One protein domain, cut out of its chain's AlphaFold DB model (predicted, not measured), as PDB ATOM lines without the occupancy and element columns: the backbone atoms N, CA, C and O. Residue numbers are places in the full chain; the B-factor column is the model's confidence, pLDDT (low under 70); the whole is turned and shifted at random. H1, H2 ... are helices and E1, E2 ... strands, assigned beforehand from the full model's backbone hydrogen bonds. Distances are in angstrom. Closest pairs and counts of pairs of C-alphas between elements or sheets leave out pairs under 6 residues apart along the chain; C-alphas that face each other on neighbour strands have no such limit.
ATOM      1  N   ASP A   4     -85.595 -22.917 153.477       91.88
ATOM      2  CA  ASP A   4     -84.699 -23.482 154.486       91.88
ATOM      3  C   ASP A   4     -83.392 -23.994 153.872       91.88
ATOM      4  O   ASP A   4     -82.318 -23.746 154.415       91.88
ATOM      5  N   GLU A   5     -83.457 -24.654 152.713       92.25
ATOM      6  CA  GLU A   5     -82.259 -25.084 151.979       92.25
ATOM      7  C   GLU A   5     -81.410 -23.891 151.528       92.25
ATOM      8  O   GLU A   5     -80.188 -23.924 151.668       92.25
ATOM      9  N   TYR A   6     -82.051 -22.819 151.051       93.00
ATOM     10  CA  TYR A   6     -81.358 -21.594 150.656       93.00
ATOM     11  C   TYR A   6     -80.612 -20.976 151.843       93.00
ATOM     12  O   TYR A   6     -79.408 -20.735 151.767       93.00
ATOM     13  N   TRP A   7     -81.287 -20.782 152.981       92.94
ATOM     14  CA  TRP A   7     -80.640 -20.227 154.173       92.94
ATOM     15  C   TRP A   7     -79.613 -21.171 154.791       92.94
ATOM     16  O   TRP A   7     -78.620 -20.704 155.349       92.94
ATOM     17  N   SER A   8     -79.809 -22.483 154.673       93.12
ATOM     18  CA  SER A   8     -78.811 -23.475 155.067       93.12
ATOM     19  C   SER A   8     -77.542 -23.345 154.224       93.12
ATOM     20  O   SER A   8     -76.448 -23.344 154.786       93.12
ATOM     21  N   ALA A   9     -77.662 -23.149 152.906       92.94
ATOM     22  CA  ALA A   9     -76.519 -22.877 152.037       92.94
ATOM     23  C   ALA A   9     -75.837 -21.551 152.412       92.94
ATOM     24  O   ALA A   9     -74.642 -21.548 152.694       92.94
ATOM     25  N   VAL A  10     -76.589 -20.450 152.535       93.38
ATOM     26  CA  VAL A  10     -76.071 -19.134 152.976       93.38
ATOM     27  C   VAL A  10     -75.283 -19.245 154.289       93.38
ATOM     28  O   VAL A  10     -74.166 -18.739 154.405       93.38
ATOM     29  N   LYS A  11     -75.826 -19.968 155.272       92.25
ATOM     30  CA  LYS A  11     -75.201 -20.130 156.587       92.25
ATOM     31  C   LYS A  11     -73.978 -21.040 156.571       92.25
ATOM     32  O   LYS A  11     -72.963 -20.695 157.170       92.25
ATOM     33  N   ASN A  12     -74.086 -22.218 155.968       91.56
ATOM     34  CA  ASN A  12     -73.070 -23.262 156.111       91.56
ATOM     35  C   ASN A  12     -71.971 -23.167 155.052       91.56
ATOM     36  O   ASN A  12     -70.832 -23.502 155.354       91.56
ATOM     37  N   HIS A  13     -72.308 -22.709 153.845       91.56
ATOM     38  CA  HIS A  13     -71.375 -22.610 152.723       91.56
ATOM     39  C   HIS A  13     -70.666 -21.256 152.690       91.56
ATOM     40  O   HIS A  13     -69.450 -21.196 152.566       91.56
ATOM     41  N   PHE A  14     -71.416 -20.165 152.869       91.12
ATOM     42  CA  PHE A  14     -70.861 -18.807 152.816       91.12
ATOM     43  C   PHE A  14     -70.495 -18.243 154.194       91.12
ATOM     44  O   PHE A  14     -69.933 -17.155 154.290       91.12
ATOM     45  N   HIS A  15     -70.816 -18.959 155.278       92.62
ATOM     46  CA  HIS A  15     -70.622 -18.490 156.657       92.62
ATOM     47  C   HIS A  15     -71.283 -17.128 156.933       92.62
ATOM     48  O   HIS A  15     -70.767 -16.294 157.684       92.62
ATOM     49  N   VAL A  16     -72.452 -16.910 156.324       93.75
ATOM     50  CA  VAL A  16     -73.246 -15.687 156.444       93.75
ATOM     51  C   VAL A  16     -74.456 -15.943 157.342       93.75
ATOM     52  O   VAL A  16     -75.258 -16.845 157.110       93.75
ATOM     53  N   THR A  17     -74.623 -15.125 158.377       93.88
ATOM     54  CA  THR A  17     -75.751 -15.222 159.309       93.88
ATOM     55  C   THR A  17     -76.835 -14.213 158.948       93.88
ATOM     56  O   THR A  17     -76.583 -13.009 158.900       93.88
ATOM     57  N   ARG A  18     -78.063 -14.698 158.729       92.81
ATOM     58  CA  ARG A  18     -79.256 -13.868 158.502       92.81
ATOM     59  C   ARG A  18     -79.548 -13.009 159.735       92.81
ATOM     60  O   ARG A  18     -79.622 -13.543 160.841       92.81
ATOM     61  N   THR A  19     -79.756 -11.704 159.559       90.44
ATOM     62  CA  THR A  19     -80.278 -10.844 160.636       90.44
ATOM     63  C   THR A  19     -81.797 -10.686 160.527       90.44
ATOM     64  O   THR A  19     -82.410 -11.045 159.522       90.44
ATOM     65  N   ASN A  20     -82.417 -10.095 161.551       86.62
ATOM     66  CA  ASN A  20     -83.845  -9.760 161.538       86.62
ATOM     67  C   ASN A  20     -84.159  -8.469 160.754       86.62
ATOM     68  O   ASN A  20     -85.295  -8.000 160.786       86.62
ATOM     69  N   GLN A  21     -83.172  -7.863 160.083       90.44
ATOM     70  CA  GLN A  21     -83.347  -6.617 159.341       90.44
ATOM     71  C   GLN A  21     -83.484  -6.884 157.841       90.44
ATOM     72  O   GLN A  21     -82.639  -7.533 157.222       90.44
ATOM     73  N   LYS A  22     -84.547  -6.339 157.245       89.88
ATOM     74  CA  LYS A  22     -84.700  -6.266 155.791       89.88
ATOM     75  C   LYS A  22     -84.032  -5.003 155.261       89.88
ATOM     76  O   LYS A  22     -84.104  -3.952 155.897       89.88
ATOM     77  N   ALA A  23     -83.410  -5.114 154.097       88.75
ATOM     78  CA  ALA A  23     -82.797  -4.008 153.379       88.75
ATOM     79  C   ALA A  23     -83.543  -3.827 152.052       88.75
ATOM     80  O   ALA A  23     -83.153  -4.372 151.030       88.75
ATOM     81  N   GLY A  24     -84.652  -3.090 152.077       86.38
ATOM     82  CA  GLY A  24     -85.550  -2.993 150.923       86.38
ATOM     83  C   GLY A  24     -86.560  -4.142 150.858       86.38
ATOM     84  O   GLY A  24     -86.878  -4.761 151.876       86.38
ATOM     85  N   GLU A  25     -87.117  -4.381 149.669       85.62
ATOM     86  CA  GLU A  25     -88.210  -5.345 149.477       85.62
ATOM     87  C   GLU A  25     -87.726  -6.779 149.226       85.62
ATOM     88  O   GLU A  25     -88.449  -7.730 149.533       85.62
ATOM     89  N   ASP A  26     -86.518  -6.918 148.688       91.62
ATOM     90  CA  ASP A  26     -85.956  -8.126 148.087       91.62
ATOM     91  C   ASP A  26     -84.611  -8.553 148.685       91.62
ATOM     92  O   ASP A  26     -84.148  -9.646 148.381       91.62
ATOM     93  N   MET A  27     -84.015  -7.760 149.582       93.56
ATOM     94  CA  MET A  27     -82.746  -8.091 150.236       93.56
ATOM     95  C   MET A  27     -82.884  -8.161 151.760       93.56
ATOM     96  O   MET A  27     -83.650  -7.431 152.399       93.56
ATOM     97  N   ILE A  28     -82.085  -9.029 152.371       94.25
ATOM     98  CA  ILE A  28     -81.965  -9.190 153.816       94.25
ATOM     99  C   ILE A  28     -80.553  -8.812 154.234       94.25
ATOM    100  O   ILE A  28     -79.568  -9.289 153.664       94.25
ATOM    101  N   LEU A  29     -80.459  -7.971 155.263       95.06
ATOM    102  CA  LEU A  29     -79.179  -7.668 155.874       95.06
ATOM    103  C   LEU A  29     -78.689  -8.915 156.607       95.06
ATOM    104  O   LEU A  29     -79.365  -9.465 157.479       95.06
ATOM    105  N   CYS A  30     -77.496  -9.353 156.259       95.12
ATOM    106  CA  CYS A  30     -76.814 -10.468 156.875       95.12
ATOM    107  C   CYS A  30     -75.458 -10.010 157.411       95.12
ATOM    108  O   CYS A  30     -74.959  -8.931 157.083       95.12
ATOM    109  N   GLN A  31     -74.864 -10.833 158.263       95.12
ATOM    110  CA  GLN A  31     -73.572 -10.561 158.865       95.12
ATOM    111  C   GLN A  31     -72.650 -11.758 158.666       95.12
ATOM    112  O   GLN A  31     -73.015 -12.894 158.973       95.12
ATOM    113  N   ARG A  32     -71.455 -11.498 158.147       91.38
ATOM    114  CA  ARG A  32     -70.382 -12.488 158.044       91.38
ATOM    115  C   ARG A  32     -69.726 -12.740 159.406       91.38
ATOM    116  O   ARG A  32     -69.866 -11.953 160.345       91.38
ATOM    117  N   SER A  33     -68.939 -13.811 159.494       87.06
ATOM    118  CA  SER A  33     -68.147 -14.158 160.687       87.06
ATOM    119  C   SER A  33     -67.165 -13.064 161.132       87.06
ATOM    120  O   SER A  33     -66.895 -12.923 162.322       87.06
ATOM    121  N   ASP A  34     -66.661 -12.258 160.196       89.88
ATOM    122  CA  ASP A  34     -65.767 -11.115 160.441       89.88
ATOM    123  C   ASP A  34     -66.511  -9.827 160.853       89.88
ATOM    124  O   ASP A  34     -65.894  -8.779 161.027       89.88
ATOM    125  N   ARG A  35     -67.835  -9.911 161.051       89.00
ATOM    126  CA  ARG A  35     -68.769  -8.809 161.330       89.00
ATOM    127  C   ARG A  35     -69.049  -7.873 160.156       89.00
ATOM    128  O   ARG A  35     -69.786  -6.906 160.363       89.00
ATOM    129  N   THR A  36     -68.560  -8.165 158.955       92.06
ATOM    130  CA  THR A  36     -68.876  -7.384 157.759       92.06
ATOM    131  C   THR A  36     -70.367  -7.532 157.417       92.06
ATOM    132  O   THR A  36     -70.861  -8.663 157.311       92.06
ATOM    133  N   PRO A  37     -71.116  -6.422 157.269       93.06
ATOM    134  CA  PRO A  37     -72.496  -6.470 156.806       93.06
ATOM    135  C   PRO A  37     -72.541  -6.808 155.313       93.06
ATOM    136  O   PRO A  37     -71.788  -6.245 154.520       93.06
ATOM    137  N   ILE A  38     -73.448  -7.699 154.928       93.88
ATOM    138  CA  ILE A  38     -73.663  -8.104 153.537       93.88
ATOM    139  C   ILE A  38     -75.153  -8.206 153.241       93.88
ATOM    140  O   ILE A  38     -75.947  -8.541 154.118       93.88
ATOM    141  N   LEU A  39     -75.546  -7.901 152.008       93.94
ATOM    142  CA  LEU A  39     -76.924  -8.041 151.560       93.94
ATOM    143  C   LEU A  39     -77.074  -9.361 150.809       93.94
ATOM    144  O   LEU A  39     -76.352  -9.609 149.848       93.94
ATOM    145  N   VAL A  40     -78.023 -10.183 151.246       94.50
ATOM    146  CA  VAL A  40     -78.371 -11.455 150.601       94.50
ATOM    147  C   VAL A  40     -79.812 -11.365 150.131       94.50
ATOM    148  O   VAL A  40     -80.665 -10.885 150.878       94.50
ATOM    149  N   ALA A  41     -80.095 -11.821 148.916       93.50
ATOM    150  CA  ALA A  41     -81.448 -11.795 148.381       93.50
ATOM    151  C   ALA A  41     -82.412 -12.652 149.226       93.50
ATOM    152  O   ALA A  41     -82.059 -13.738 149.697       93.50
ATOM    153  N   ASP A  42     -83.628 -12.145 149.438       93.62
ATOM    154  CA  ASP A  42     -84.710 -12.813 150.157       93.62
ATOM    155  C   ASP A  42     -85.281 -13.928 149.260       93.62
ATOM    156  O   ASP A  42     -85.940 -13.634 148.256       93.62
ATOM    157  N   PRO A  43     -85.087 -15.221 149.589       92.38
ATOM    158  CA  PRO A  43     -85.535 -16.317 148.733       92.38
ATOM    159  C   PRO A  43     -87.058 -16.359 148.576       92.38
ATOM    160  O   PRO A  43     -87.549 -16.957 147.620       92.38
ATOM    161  N   VAL A  44     -87.831 -15.713 149.458       91.81
ATOM    162  CA  VAL A  44     -89.293 -15.573 149.315       91.81
ATOM    163  C   VAL A  44     -89.660 -14.707 148.104       91.81
ATOM    164  O   VAL A  44     -90.745 -14.855 147.541       91.81
ATOM    165  N   LYS A  45     -88.758 -13.814 147.685       92.75
ATOM    166  CA  LYS A  45     -88.931 -12.911 146.541       92.75
ATOM    167  C   LYS A  45     -88.330 -13.452 145.244       92.75
ATOM    168  O   LYS A  45     -88.632 -12.923 144.179       92.75
ATOM    169  N   ILE A  46     -87.545 -14.524 145.324       91.94
ATOM    170  CA  ILE A  46     -86.937 -15.204 144.179       91.94
ATOM    171  C   ILE A  46     -87.789 -16.417 143.798       91.94
ATOM    172  O   ILE A  46     -88.254 -17.166 144.667       91.94
ATOM    173  N   ARG A  47     -87.981 -16.650 142.494       92.62
ATOM    174  CA  ARG A  47     -88.669 -17.855 142.011       92.62
ATOM    175  C   ARG A  47     -87.910 -19.102 142.446       92.62
ATOM    176  O   ARG A  47     -86.687 -19.115 142.499       92.62
ATOM    177  N   PHE A  48     -88.636 -20.179 142.728       90.12
ATOM    178  CA  PHE A  48     -88.046 -21.410 143.259       90.12
ATOM    179  C   PHE A  48     -86.923 -21.993 142.378       90.12
ATOM    180  O   PHE A  48     -85.970 -22.564 142.910       90.12
ATOM    181  N   GLU A  49     -87.053 -21.849 141.059       90.62
ATOM    182  CA  GLU A  49     -86.080 -22.287 140.051       90.62
ATOM    183  C   GLU A  49     -84.813 -21.414 140.014       90.62
ATOM    184  O   GLU A  49     -83.717 -21.961 139.917       90.62
ATOM    185  N   ASP A  50     -84.949 -20.104 140.238       93.06
ATOM    186  CA  ASP A  50     -83.856 -19.122 140.154       93.06
ATOM    187  C   ASP A  50     -83.015 -19.035 141.443       93.06
ATOM    188  O   ASP A  50     -81.933 -18.454 141.462       93.06
ATOM    189  N   ARG A  51     -83.492 -19.609 142.557       92.69
ATOM    190  CA  ARG A  51     -82.803 -19.540 143.864       92.69
ATOM    191  C   ARG A  51     -81.393 -20.123 143.837       92.69
ATOM    192  O   ARG A  51     -80.522 -19.616 144.533       92.69
ATOM    193  N   TYR A  52     -81.182 -21.202 143.083       92.88
ATOM    194  CA  TYR A  52     -79.852 -21.803 142.970       92.88
ATOM    195  C   TYR A  52     -78.914 -20.917 142.153       92.88
ATOM    196  O   TYR A  52     -77.780 -20.691 142.561       92.88
ATOM    197  N   ASP A  53     -79.412 -20.369 141.046       93.56
ATOM    198  CA  ASP A  53     -78.639 -19.472 140.193       93.56
ATOM    199  C   ASP A  53     -78.239 -18.204 140.952       93.56
ATOM    200  O   ASP A  53     -77.113 -17.735 140.803       93.56
ATOM    201  N   GLU A  54     -79.089 -17.705 141.857       93.88
ATOM    202  CA  GLU A  54     -78.685 -16.596 142.721       93.88
ATOM    203  C   GLU A  54     -77.601 -16.979 143.738       93.88
ATOM    204  O   GLU A  54     -76.676 -16.205 143.968       93.88
ATOM    205  N   LEU A  55     -77.628 -18.187 144.307       93.38
ATOM    206  CA  LEU A  55     -76.513 -18.643 145.148       93.38
ATOM    207  C   LEU A  55     -75.212 -18.794 144.347       93.38
ATOM    208  O   LEU A  55     -74.142 -18.517 144.883       93.38
ATOM    209  N   CYS A  56     -75.286 -19.199 143.077       93.25
ATOM    210  CA  CYS A  56     -74.127 -19.238 142.184       93.25
ATOM    211  C   CYS A  56     -73.579 -17.833 141.911       93.25
ATOM    212  O   CYS A  56     -72.374 -17.619 142.021       93.25
ATOM    213  N   ASN A  57     -74.449 -16.862 141.622       93.81
ATOM    214  CA  ASN A  57     -74.045 -15.464 141.452       93.81
ATOM    215  C   ASN A  57     -73.448 -14.886 142.737       93.81
ATOM    216  O   ASN A  57     -72.511 -14.090 142.691       93.81
ATOM    217  N   PHE A  58     -73.999 -15.258 143.893       92.12
ATOM    218  CA  PHE A  58     -73.451 -14.871 145.182       92.12
ATOM    219  C   PHE A  58     -72.053 -15.469 145.376       92.12
ATOM    220  O   PHE A  58     -71.133 -14.739 145.722       92.12
ATOM    221  N   ALA A  59     -71.854 -16.747 145.053       92.69
ATOM    222  CA  ALA A  59     -70.544 -17.396 145.110       92.69
ATOM    223  C   ALA A  59     -69.496 -16.741 144.207       92.69
ATOM    224  O   ALA A  59     -68.385 -16.482 144.668       92.69
ATOM    225  N   ASP A  60     -69.869 -16.389 142.976       93.94
ATOM    226  CA  ASP A  60     -68.995 -15.676 142.042       93.94
ATOM    227  C   ASP A  60     -68.544 -14.314 142.604       93.94
ATOM    228  O   ASP A  60     -67.353 -14.007 142.624       93.94
ATOM    229  N   LYS A  61     -69.475 -13.534 143.175       89.62
ATOM    230  CA  LYS A  61     -69.163 -12.248 143.832       89.62
ATOM    231  C   LYS A  61     -68.253 -12.411 145.047       89.62
ATOM    232  O   LYS A  61     -67.407 -11.554 145.300       89.62
ATOM    233  N   GLU A  62     -68.446 -13.485 145.806       86.25
ATOM    234  CA  GLU A  62     -67.640 -13.799 146.986       86.25
ATOM    235  C   GLU A  62     -66.279 -14.425 146.620       86.25
ATOM    236  O   GLU A  62     -65.402 -14.510 147.479       86.25
TER     237      GLU A  62
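This is residues 4 to 62 of the 71 residues of an uncharacterized protein of Rhizobium sp. BK377 (UniProt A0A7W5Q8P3). A small, strongly twisted sheet of three strands, E1, E2 and E3, has two helices side by side next to it: H1 packs on the sheet at E1, while H2 only grazes it, near E3. E1 bends sharply, and the sheet is a meander, each strand the antiparallel neighbour of the one before, in the order E1, E2, E3. The printed part has 59 residues, with named elements in the order H1, E1, E2, E3, H2, and its class is mixed, helices and strands. It is compact and rounded, with a radius of gyration of the C-alphas of 10.6 A and spans of 31 by 23 by 20 A.

H1, residues 4 to 12, is on the sheet at a height of 9.1 A, and its closest C-alphas to E1, residues 16 to 23, are those of Lys 11 and Thr 17, 5.6 A apart. H1 lies over E1 and only just not over E2, residues 27 to 32, on which 2 of its C-alphas fall; it runs only just along the strands, at 28 degrees to E1 on the local plane. E1 bends by 94 degrees at residue 20. The hairpin of E1 and E2 has N 17 and O 31 within hydrogen-bond range at 2.8 A, and N 23 and O 27 at 2.9 A. The hairpin of E2 and E3, residues 37 to 41, has N 30 and O 38 at 2.8 A. H2, residues 51 to 62, only grazes the sheet; its closest C-alphas to E3 are those of Glu 54 and Ala 41, 7.9 A apart. H2 touches H1 with residues 51 to 55 alone, closest at the C-alphas of Arg 51 and Tyr 6, 7.2 A, at a shallow tilt of 15 degrees, the same way. In H1 and H2 every O i to N i+4 pair is within hydrogen-bond range.

H1 begins at C-alpha 4, (-84.699, -23.482, 154.486), and is 11.7 A long. E1 is 15.4 A, E2 15.3 A and E3 13.4 A. H2 is 16.5 A and ends at C-alpha 62, (-67.640, -13.799, 146.986).

The C-alphas of Asp 34 and Glu 49 are the two farthest apart, 30.9 A. The printed part has no cut. The link from E3 to H2, 9 residues, is short, and the others are tight. Mean pLDDT of the printed part is 92.0, and no printed residue is under 70.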